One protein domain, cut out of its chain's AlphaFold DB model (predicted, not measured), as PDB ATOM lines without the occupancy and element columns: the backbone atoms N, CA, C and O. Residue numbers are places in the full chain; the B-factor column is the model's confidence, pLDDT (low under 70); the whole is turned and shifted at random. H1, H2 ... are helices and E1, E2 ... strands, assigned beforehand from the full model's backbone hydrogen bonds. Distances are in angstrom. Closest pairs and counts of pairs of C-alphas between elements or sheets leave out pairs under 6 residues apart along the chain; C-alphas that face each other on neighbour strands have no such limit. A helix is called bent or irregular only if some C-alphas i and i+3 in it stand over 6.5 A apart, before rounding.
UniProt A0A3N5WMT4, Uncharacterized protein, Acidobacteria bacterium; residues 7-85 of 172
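What this domain is: This is residues 7 to 85 of the 172 residues of an uncharacterized protein of Acidobacteria bacterium (UniProt A0A3N5WMT4). A long antiparallel two-strand ribbon, E1 and E2, has two helices over one face and its other face bare. H1 runs beside E1, H2 is nearer E2, and the helices make a V whose corner is where H1 ends and H2 begins. The 79 printed residues hold E1, E2, H1 and H2 in that order, class mixed, helices and strands. The whole is loose, with a radius of gyration of the C-alphas of 14.7 A, and elongated, spanning 46 by 25 by 19 A.

Where its parts are: Find C-alpha 7 at (-3.830, 10.551, 137.687); from there E1, residues 7 to 16, runs 29.2 A. E2, residues 20 to 31, runs 32.8 A. Find C-alpha 43 at (0.631, 9.639, 144.945), where H1, residues 43 to 62, begins its 30.1 A. H1 is irregular, but only just: C-alphas 57 and 60 are 7.0 A apart. H2, residues 68 to 83, runs 22.6 A to C-alpha 83 at (6.435, 7.717, 122.057).

How they stand to each other: Look first at the hairpin of E1 and E2, antiparallel at 164 degrees, where N 8 and O 29 are within hydrogen-bond range at 2.8 A, as are N 22 and O 14 at 2.8 A. The closest C-alphas of E1 and H1 are those of Ile 8 and Glu 47, 6.1 A apart. Those of E2 and H2 are Leu 22 and Gln 72, 5.4 A apart. E2 and H1 are near each other, with 11 pairs of C-alphas within 10 A, and so are E1 and H2, with 6. H1 touches H2 with residues 58 to 62 alone; the closest C-alphas, of Tyr 62 and Ala 71, are 4.8 A apart. The helices run opposite ways at a steep tilt of 50 degrees. Every O i to N i+4 pair is within hydrogen-bond range in H2, and 13 of 16 are in H1.

The domain as a whole: The C-alphas farthest apart are those of Gly 38 and Asp 67, at 46.5 A. The link from E2 to H1 is long, 11 residues, and within it residues 35 to 36 pair antiparallel with residues 39 to 40. The other two links are tight. The printed part has no cut, its mean pLDDT is 85.2, and no printed residue is under 70.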
ATOM      1  N   GLN A   7      -4.278   9.794 138.852       86.25
ATOM      2  CA  GLN A   7      -3.830  10.551 137.687       86.25
ATOM      3  C   GLN A   7      -2.530  11.258 138.054       86.25
ATOM      4  O   GLN A   7      -2.484  12.028 139.011       86.25
ATOM      5  N   ILE A   8      -1.472  10.936 137.322       84.38
ATOM      6  CA  ILE A   8      -0.158  11.548 137.450       84.38
ATOM      7  C   ILE A   8       0.001  12.498 136.276       84.38
ATOM      8  O   ILE A   8       0.037  12.058 135.128       84.38
ATOM      9  N   GLU A   9       0.115  13.782 136.577       86.88
ATOM     10  CA  GLU A   9       0.392  14.830 135.602       86.88
ATOM     11  C   GLU A   9       1.741  15.454 135.938       86.88
ATOM     12  O   GLU A   9       2.023  15.797 137.088       86.88
ATOM     13  N   SER A  10       2.612  15.570 134.940       83.81
ATOM     14  CA  SER A  10       3.923  16.169 135.127       83.81
ATOM     15  C   SER A  10       4.331  17.000 133.928       83.81
ATOM     16  O   SER A  10       4.261  16.551 132.786       83.81
ATOM     17  N   THR A  11       4.811  18.205 134.212       88.31
ATOM     18  CA  THR A  11       5.348  19.127 133.217       88.31
ATOM     19  C   THR A  11       6.828  19.338 133.490       88.31
ATOM     20  O   THR A  11       7.232  19.710 134.595       88.31
ATOM     21  N   HIS A  12       7.650  19.123 132.469       86.50
ATOM     22  CA  HIS A  12       9.096  19.250 132.551       86.50
ATOM     23  C   HIS A  12       9.611  20.235 131.511       86.50
ATOM     24  O   HIS A  12       9.489  20.007 130.310       86.50
ATOM     25  N   ASN A  13      10.241  21.304 131.994       88.06
ATOM     26  CA  ASN A  13      10.957  22.259 131.157       88.06
ATOM     27  C   ASN A  13      12.415  21.829 131.012       88.06
ATOM     28  O   ASN A  13      13.107  21.614 132.012       88.06
ATOM     29  N   PHE A  14      12.888  21.752 129.773       85.81
ATOM     30  CA  PHE A  14      14.257  21.371 129.454       85.81
ATOM     31  C   PHE A  14      15.055  22.606 129.097       85.81
ATOM     32  O   PHE A  14      14.871  23.212 128.047       85.81
ATOM     33  N   ASN A  15      15.957  22.981 129.997       85.31
ATOM     34  CA  ASN A  15      16.813  24.141 129.819       85.31
ATOM     35  C   ASN A  15      18.244  23.684 129.543       85.31
ATOM     36  O   ASN A  15      18.802  22.863 130.275       85.31
ATOM     37  N   HIS A  16      18.848  24.244 128.502       85.19
ATOM     38  CA  HIS A  16      20.268  24.114 128.237       85.19
ATOM     39  C   HIS A  16      21.030  25.286 128.845       85.19
ATOM     40  O   HIS A  16      20.623  26.440 128.706       85.19
ATOM     41  N   LYS A  17      22.187  24.999 129.450       82.69
ATOM     42  CA  LYS A  17      23.021  26.007 130.121       82.69
ATOM     43  C   LYS A  17      23.394  27.182 129.208       82.69
ATOM     44  O   LYS A  17      23.462  28.309 129.683       82.69
ATOM     45  N   SER A  18      23.618  26.914 127.922       83.94
ATOM     46  CA  SER A  18      24.062  27.922 126.947       83.94
ATOM     47  C   SER A  18      22.953  28.452 126.037       83.94
ATOM     48  O   SER A  18      23.140  29.498 125.429       83.94
ATOM     49  N   PHE A  19      21.829  27.737 125.899       83.56
ATOM     50  CA  PHE A  19      20.797  28.056 124.894       83.56
ATOM     51  C   PHE A  19      19.438  28.418 125.507       83.56
ATOM     52  O   PHE A  19      18.520  28.781 124.780       83.56
ATOM     53  N   GLY A  20      19.299  28.350 126.833       85.19
ATOM     54  CA  GLY A  20      18.033  28.630 127.504       85.19
ATOM     55  C   GLY A  20      17.022  27.498 127.318       85.19
ATOM     56  O   GLY A  20      17.396  26.324 127.292       85.19
ATOM     57  N   ASN A  21      15.739  27.846 127.243       88.25
ATOM     58  CA  ASN A  21      14.659  26.868 127.146       88.25
ATOM     59  C   ASN A  21      14.661  26.179 125.772       88.25
ATOM     60  O   ASN A  21      14.523  26.830 124.739       88.25
ATOM     61  N   LEU A  22      14.813  24.856 125.774       85.12
ATOM     62  CA  LEU A  22      14.762  24.010 124.584       85.12
ATOM     63  C   LEU A  22      13.355  23.475 124.301       85.12
ATOM     64  O   LEU A  22      13.082  23.051 123.182       85.12
ATOM     65  N   GLY A  23      12.478  23.447 125.302       85.31
ATOM     66  CA  GLY A  23      11.131  22.918 125.162       85.31
ATOM     67  C   GLY A  23      10.537  22.406 126.468       85.31
ATOM     68  O   GLY A  23      11.183  22.344 127.517       85.31
ATOM     69  N   GLN A  24       9.277  22.007 126.361       89.12
ATOM     70  CA  GLN A  24       8.462  21.486 127.447       89.12
ATOM     71  C   GLN A  24       7.947  20.103 127.056       89.12
ATOM     72  O   GLN A  24       7.505  19.901 125.927       89.12
ATOM     73  N   ILE A  25       8.011  19.156 127.989       86.81
ATOM     74  CA  ILE A  25       7.361  17.851 127.861       86.81
ATOM     75  C   ILE A  25       6.277  17.768 128.922       86.81
ATOM     76  O   ILE A  25       6.525  18.031 130.100       86.81
ATOM     77  N   GLU A  26       5.094  17.365 128.489       89.88
ATOM     78  CA  GLU A  26       3.970  17.040 129.354       89.88
ATOM     79  C   GLU A  26       3.768  15.532 129.359       89.88
ATOM     80  O   GLU A  26       3.864  14.862 128.329       89.88
ATOM     81  N   PHE A  27       3.531  14.994 130.547       85.62
ATOM     82  CA  PHE A  27       3.336  13.578 130.770       85.62
ATOM     83  C   PHE A  27       2.091  13.371 131.617       85.62
ATOM     84  O   PHE A  27       2.000  13.891 132.730       85.62
ATOM     85  N   THR A  28       1.162  12.575 131.100       89.44
ATOM     86  CA  THR A  28      -0.064  12.194 131.799       89.44
ATOM     87  C   THR A  28      -0.147  10.681 131.858       89.44
ATOM     88  O   THR A  28       0.033   9.998 130.848       89.44
ATOM     89  N   MET A  29      -0.417  10.145 133.043       86.25
ATOM     90  CA  MET A  29      -0.479   8.707 133.255       86.25
ATOM     91  C   MET A  29      -1.519   8.327 134.305       86.25
ATOM     92  O   MET A  29      -1.602   8.918 135.377       86.25
ATOM     93  N   ALA A  30      -2.250   7.257 134.013       89.31
ATOM     94  CA  ALA A  30      -3.187   6.631 134.929       89.31
ATOM     95  C   ALA A  30      -2.507   5.457 135.656       89.31
ATOM     96  O   ALA A  30      -2.208   4.431 135.047       89.31
ATOM     97  N   VAL A  31      -2.276   5.585 136.966       86.56
ATOM     98  CA  VAL A  31      -1.670   4.541 137.807       86.56
ATOM     99  C   VAL A  31      -2.738   3.897 138.682       86.56
ATOM    100  O   VAL A  31      -3.266   4.514 139.604       86.56
ATOM    101  N   ALA A  32      -3.041   2.624 138.424       85.00
ATOM    102  CA  ALA A  32      -4.029   1.881 139.209       85.00
ATOM    103  C   ALA A  32      -3.566   1.613 140.655       85.00
ATOM    104  O   ALA A  32      -4.363   1.660 141.587       85.00
ATOM    105  N   SER A  33      -2.281   1.304 140.843       88.31
ATOM    106  CA  SER A  33      -1.639   1.144 142.154       88.31
ATOM    107  C   SER A  33      -0.125   1.064 141.984       88.31
ATOM    108  O   SER A  33       0.339   0.455 141.024       88.31
ATOM    109  N   ALA A  34       0.632   1.592 142.941       88.25
ATOM    110  CA  ALA A  34       2.080   1.425 143.005       88.25
ATOM    111  C   ALA A  34       2.477   0.926 144.397       88.25
ATOM    112  O   ALA A  34       1.923   1.380 145.401       88.25
ATOM    113  N   THR A  35       3.425  -0.006 144.461       93.00
ATOM    114  CA  THR A  35       3.965  -0.524 145.720       93.00
ATOM    115  C   THR A  35       5.489  -0.536 145.681       93.00
ATOM    116  O   THR A  35       6.095  -0.668 144.620       93.00
ATOM    117  N   LEU A  36       6.114  -0.398 146.847       91.38
ATOM    118  CA  LEU A  36       7.551  -0.561 147.042       91.38
ATOM    119  C   LEU A  36       7.758  -1.503 148.225       91.38
ATOM    120  O   LEU A  36       7.261  -1.239 149.318       91.38
ATOM    121  N   ASN A  37       8.444  -2.627 147.997       93.50
ATOM    122  CA  ASN A  37       8.623  -3.694 148.994       93.50
ATOM    123  C   ASN A  37       7.297  -4.175 149.618       93.50
ATOM    124  O   ASN A  37       7.212  -4.427 150.816       93.50
ATOM    125  N   GLY A  38       6.235  -4.256 148.810       91.62
ATOM    126  CA  GLY A  38       4.901  -4.675 149.255       91.62
ATOM    127  C   GLY A  38       4.074  -3.595 149.963       91.62
ATOM    128  O   GLY A  38       2.877  -3.791 150.149       91.62
ATOM    129  N   ALA A  39       4.657  -2.440 150.298       93.56
ATOM    130  CA  ALA A  39       3.929  -1.315 150.878       93.56
ATOM    131  C   ALA A  39       3.351  -0.403 149.780       93.56
ATOM    132  O   ALA A  39       4.038  -0.150 148.787       93.56
ATOM    133  N   PRO A  40       2.119   0.117 149.927       92.12
ATOM    134  CA  PRO A  40       1.545   1.051 148.964       92.12
ATOM    135  C   PRO A  40       2.316   2.373 148.951       92.12
ATOM    136  O   PRO A  40       2.620   2.945 149.997       92.12
ATOM    137  N   LEU A  41       2.607   2.876 147.753       90.69
ATOM    138  CA  LEU A  41       3.179   4.202 147.566       90.69
ATOM    139  C   LEU A  41       2.069   5.251 147.503       90.69
ATOM    140  O   LEU A  41       1.065   5.077 146.814       90.69
ATOM    141  N   GLY A  42       2.280   6.367 148.198       88.38
ATOM    142  CA  GLY A  42       1.429   7.544 148.061       88.38
ATOM    143  C   GLY A  42       1.650   8.245 146.720       88.38
ATOM    144  O   GLY A  42       2.751   8.209 146.166       88.38
ATOM    145  N   GLN A  43       0.623   8.945 146.237       87.38
ATOM    146  CA  GLN A  43       0.631   9.639 144.945       87.38
ATOM    147  C   GLN A  43       1.871  10.528 144.740       87.38
ATOM    148  O   GLN A  43       2.556  10.388 143.734       87.38
ATOM    149  N   LYS A  44       2.244  11.354 145.727       87.88
ATOM    150  CA  LYS A  44       3.434  12.229 145.636       87.88
ATOM    151  C   LYS A  44       4.751  11.474 145.441       87.88
ATOM    152  O   LYS A  44       5.654  11.972 144.777       87.88
ATOM    153  N   ALA A  45       4.889  10.287 146.034       89.06
ATOM    154  CA  ALA A  45       6.089   9.470 145.855       89.06
ATOM    155  C   ALA A  45       6.154   8.911 144.427       89.06
ATOM    156  O   ALA A  45       7.221   8.883 143.819       89.06
ATOM    157  N   VAL A  46       5.002   8.519 143.878       89.31
ATOM    158  CA  VAL A  46       4.866   8.061 142.491       89.31
ATOM    159  C   VAL A  46       5.177   9.202 141.514       89.31
ATOM    160  O   VAL A  46       6.022   9.023 140.640       89.31
ATOM    161  N   GLU A  47       4.594  10.389 141.718       88.44
ATOM    162  CA  GLU A  47       4.891  11.614 140.953       88.44
ATOM    163  C   GLU A  47       6.391  11.936 140.956       88.44
ATOM    164  O   GLU A  47       6.977  12.189 139.904       88.44
ATOM    165  N   TYR A  48       7.031  11.877 142.128       88.19
ATOM    166  CA  TYR A  48       8.466  12.120 142.264       88.19
ATOM    167  C   TYR A  48       9.307  11.119 141.461       88.19
ATOM    168  O   TYR A  48      10.194  11.530 140.714       88.19
ATOM    169  N   LEU A  49       9.037   9.816 141.592       88.81
ATOM    170  CA  LEU A  49       9.810   8.768 140.916       88.81
ATOM    171  C   LEU A  49       9.676   8.852 139.393       88.81
ATOM    172  O   LEU A  49      10.674   8.753 138.678       88.81
ATOM    173  N   ILE A  50       8.458   9.084 138.900       87.31
ATOM    174  CA  ILE A  50       8.195   9.265 137.471       87.31
ATOM    175  C   ILE A  50       8.889  10.529 136.966       87.31
ATOM    176  O   ILE A  50       9.641  10.470 135.994       87.31
ATOM    177  N   GLY A  51       8.705  11.659 137.654       85.56
ATOM    178  CA  GLY A  51       9.314  12.925 137.260       85.56
ATOM    179  C   GLY A  51      10.845  12.883 137.283       85.56
ATOM    180  O   GLY A  51      11.497  13.497 136.436       85.56
ATOM    181  N   TYR A  52      11.435  12.134 138.218       85.56
ATOM    182  CA  TYR A  52      12.872  11.871 138.248       85.56
ATOM    183  C   TYR A  52      13.322  11.068 137.019       85.56
ATOM    184  O   TYR A  52      14.258  11.479 136.331       85.56
ATOM    185  N   GLY A  53      12.621   9.977 136.694       83.12
ATOM    186  CA  GLY A  53      12.914   9.151 135.521       83.12
ATOM    187  C   GLY A  53      12.820   9.929 134.206       83.12
ATOM    188  O   GLY A  53      13.725   9.835 133.377       83.12
ATOM    189  N   ILE A  54      11.783  10.759 134.047       83.94
ATOM    190  CA  ILE A  54      11.617  11.640 132.883       83.94
ATOM    191  C   ILE A  54      12.816  12.587 132.774       83.94
ATOM    192  O   ILE A  54      13.494  12.597 131.750       83.94
ATOM    193  N   ARG A  55      13.152  13.338 133.832       82.00
ATOM    194  CA  ARG A  55      14.316  14.243 133.787       82.00
ATOM    195  C   ARG A  55      15.587  13.506 133.388       82.00
ATOM    196  O   ARG A  55      16.297  13.977 132.502       82.00
ATOM    197  N   GLN A  56      15.864  12.357 133.999       80.50
ATOM    198  CA  GLN A  56      17.083  11.606 133.719       80.50
ATOM    199  C   GLN A  56      17.135  11.100 132.268       80.50
ATOM    200  O   GLN A  56      18.177  11.198 131.629       80.50
ATOM    201  N   ALA A  57      16.012  10.638 131.709       77.75
ATOM    202  CA  ALA A  57      15.951  10.132 130.337       77.75
ATOM    203  C   ALA A  57      16.236  11.201 129.263       77.75
ATOM    204  O   ALA A  57      16.745  10.876 128.185       77.75
ATOM    205  N   PHE A  58      15.909  12.465 129.547       80.94
ATOM    206  CA  PHE A  58      16.003  13.563 128.583       80.94
ATOM    207  C   PHE A  58      17.189  14.509 128.822       80.94
ATOM    208  O   PHE A  58      17.607  15.178 127.884       80.94
ATOM    209  N   THR A  59      17.781  14.559 130.020       74.50
ATOM    210  CA  THR A  59      18.878  15.510 130.313       74.50
ATOM    211  C   THR A  59      20.126  15.247 129.462       74.50
ATOM    212  O   THR A  59      20.751  16.185 128.966       74.50
ATOM    213  N   ASP A  60      20.465  13.980 129.216       71.75
ATOM    214  CA  ASP A  60      21.686  13.633 128.481       71.75
ATOM    215  C   ASP A  60      21.571  13.896 126.970       71.75
ATOM    216  O   ASP A  60      22.589  14.095 126.302       71.75
ATOM    217  N   CYS A  61      20.350  13.938 126.418       72.56
ATOM    218  CA  CYS A  61      20.138  13.897 124.967       72.56
ATOM    219  C   CYS A  61      20.566  15.172 124.227       72.56
ATOM    220  O   CYS A  61      20.929  15.089 123.061       72.56
ATOM    221  N   TYR A  62      20.583  16.330 124.888       72.75
ATOM    222  CA  TYR A  62      20.944  17.611 124.268       72.75
ATOM    223  C   TYR A  62      22.252  18.209 124.814       72.75
ATOM    224  O   TYR A  62      22.676  19.273 124.371       72.75
ATOM    225  N   SER A  63      22.924  17.518 125.741       72.75
ATOM    226  CA  SER A  63      24.156  17.981 126.407       72.75
ATOM    227  C   SER A  63      25.355  18.187 125.466       72.75
ATOM    228  O   SER A  63      26.257  18.962 125.772       72.75
ATOM    229  N   GLN A  64      25.366  17.507 124.313       73.12
ATOM    230  CA  GLN A  64      26.434  17.573 123.304       73.12
ATOM    231  C   GLN A  64      26.074  18.455 122.097       73.12
ATOM    232  O   GLN A  64      26.810  18.495 121.104       73.12
ATOM    233  N   ALA A  65      24.927  19.130 122.137       79.94
ATOM    234  CA  ALA A  65      24.506  19.993 121.049       79.94
ATOM    235  C   ALA A  65      25.426  21.217 120.938       79.94
ATOM    236  O   ALA A  65      25.789  21.845 121.931       79.94
ATOM    237  N   LYS A  66      25.816  21.547 119.703       80.81
ATOM    238  CA  LYS A  66      26.719  22.673 119.411       80.81
ATOM    239  C   LYS A  66      25.978  24.002 119.255       80.81
ATOM    240  O   LYS A  66      26.608  25.052 119.309       80.81
ATOM    241  N   ASP A  67      24.662  23.939 119.094       86.88
ATOM    242  CA  ASP A  67      23.761  25.064 118.874       86.88
ATOM    243  C   ASP A  67      22.341  24.717 119.362       86.88
ATOM    244  O   ASP A  67      22.040  23.560 119.689       86.88
ATOM    245  N   ALA A  68      21.487  25.740 119.448       84.81
ATOM    246  CA  ALA A  68      20.128  25.629 119.970       84.81
ATOM    247  C   ALA A  68      19.229  24.742 119.093       84.81
ATOM    248  O   ALA A  68      18.539  23.872 119.624       84.81
ATOM    249  N   ASP A  69      19.288  24.900 117.769       85.75
ATOM    250  CA  ASP A  69      18.453  24.146 116.824       85.75
ATOM    251  C   ASP A  69      18.747  22.645 116.906       85.75
ATOM    252  O   ASP A  69      17.845  21.802 116.949       85.75
ATOM    253  N   LYS A  70      20.029  22.287 117.016       83.44
ATOM    254  CA  LYS A  70      20.460  20.906 117.205       83.44
ATOM    255  C   LYS A  70      20.036  20.367 118.564       83.44
ATOM    256  O   LYS A  70      19.604  19.219 118.634       83.44
ATOM    257  N   ALA A  71      20.118  21.168 119.624       85.75
ATOM    258  CA  ALA A  71      19.669  20.774 120.957       85.75
ATOM    259  C   ALA A  71      18.163  20.458 120.975       85.75
ATOM    260  O   ALA A  71      17.757  19.410 121.479       85.75
ATOM    261  N   GLN A  72      17.354  21.319 120.353       87.31
ATOM    262  CA  GLN A  72      15.912  21.121 120.201       87.31
ATOM    263  C   GLN A  72      15.596  19.892 119.343       87.31
ATOM    264  O   GLN A  72      14.779  19.059 119.735       87.31
ATOM    265  N   SER A  73      16.285  19.719 118.211       86.50
ATOM    266  CA  SER A  73      16.108  18.549 117.343       86.50
ATOM    267  C   SER A  73      16.456  17.238 118.056       86.50
ATOM    268  O   SER A  73      15.730  16.253 117.926       86.50
ATOM    269  N   MET A  74      17.538  17.207 118.843       85.00
ATOM    270  CA  MET A  74      17.923  16.026 119.624       85.00
ATOM    271  C   MET A  74      16.897  15.700 120.716       85.00
ATOM    272  O   MET A  74      16.536  14.532 120.874       85.00
ATOM    273  N   LEU A  75      16.379  16.719 121.412       87.06
ATOM    274  CA  LEU A  75      15.296  16.555 122.383       87.06
ATOM    275  C   LEU A  75      14.031  16.000 121.714       87.06
ATOM    276  O   LEU A  75      13.502  14.985 122.162       87.06
ATOM    277  N   ALA A  76      13.596  16.593 120.599       87.12
ATOM    278  CA  ALA A  76      12.420  16.153 119.848       87.12
ATOM    279  C   ALA A  76      12.555  14.706 119.343       87.12
ATOM    280  O   ALA A  76      11.632  13.907 119.488       87.12
ATOM    281  N   LYS A  77      13.729  14.328 118.822       85.12
ATOM    282  CA  LYS A  77      14.013  12.940 118.422       85.12
ATOM    283  C   LYS A  77      13.915  11.975 119.599       85.12
ATOM    284  O   LYS A  77      13.352  10.894 119.447       85.12
ATOM    285  N   LYS A  78      14.437  12.353 120.771       84.75
ATOM    286  CA  LYS A  78      14.343  11.511 121.969       84.75
ATOM    287  C   LYS A  78      12.893  11.362 122.422       84.75
ATOM    288  O   LYS A  78      12.498  10.251 122.749       84.75
ATOM    289  N   VAL A  79      12.102  12.440 122.390       87.69
ATOM    290  CA  VAL A  79      10.661  12.406 122.695       87.69
ATOM    291  C   VAL A  79       9.941  11.445 121.762       87.69
ATOM    292  O   VAL A  79       9.245  10.550 122.236       87.69
ATOM    293  N   GLN A  80      10.177  11.563 120.454       86.19
ATOM    294  CA  GLN A  80       9.574  10.662 119.478       86.19
ATOM    295  C   GLN A  80       9.987   9.206 119.721       86.19
ATOM    296  O   GLN A  80       9.143   8.321 119.673       86.19
ATOM    297  N   ALA A  81      11.251   8.945 120.066       82.00
ATOM    298  CA  ALA A  81      11.698   7.601 120.416       82.00
ATOM    299  C   ALA A  81      10.976   7.043 121.656       82.00
ATOM    300  O   ALA A  81      10.681   5.854 121.689       82.00
ATOM    301  N   VAL A  82      10.658   7.869 122.662       83.94
ATOM    302  CA  VAL A  82       9.849   7.431 123.817       83.94
ATOM    303  C   VAL A  82       8.425   7.080 123.389       83.94
ATOM    304  O   VAL A  82       7.928   6.027 123.776       83.94
ATOM    305  N   ILE A  83       7.795   7.932 122.576       84.81
ATOM    306  CA  ILE A  83       6.435   7.717 122.057       84.81
ATOM    307  C   ILE A  83       6.369   6.434 121.220       84.81
ATOM    308  O   ILE A  83       5.445   5.640 121.376       84.81
ATOM    309  N   ASP A  84       7.386   6.193 120.397       83.12
ATOM    310  CA  ASP A  84       7.524   4.995 119.567       83.12
ATOM    311  C   ASP A  84       7.878   3.728 120.374       83.12
ATOM    312  O   ASP A  84       8.013   2.652 119.792       83.12
ATOM    313  N   GLY A  85       8.111   3.833 121.690       77.69
ATOM    314  CA  GLY A  85       8.584   2.719 122.520       77.69
ATOM    315  C   GLY A  85      10.039   2.305 122.252       77.69
ATOM    316  O   GLY A  85      10.486   1.271 122.736       77.69
TER     317      GLY A  85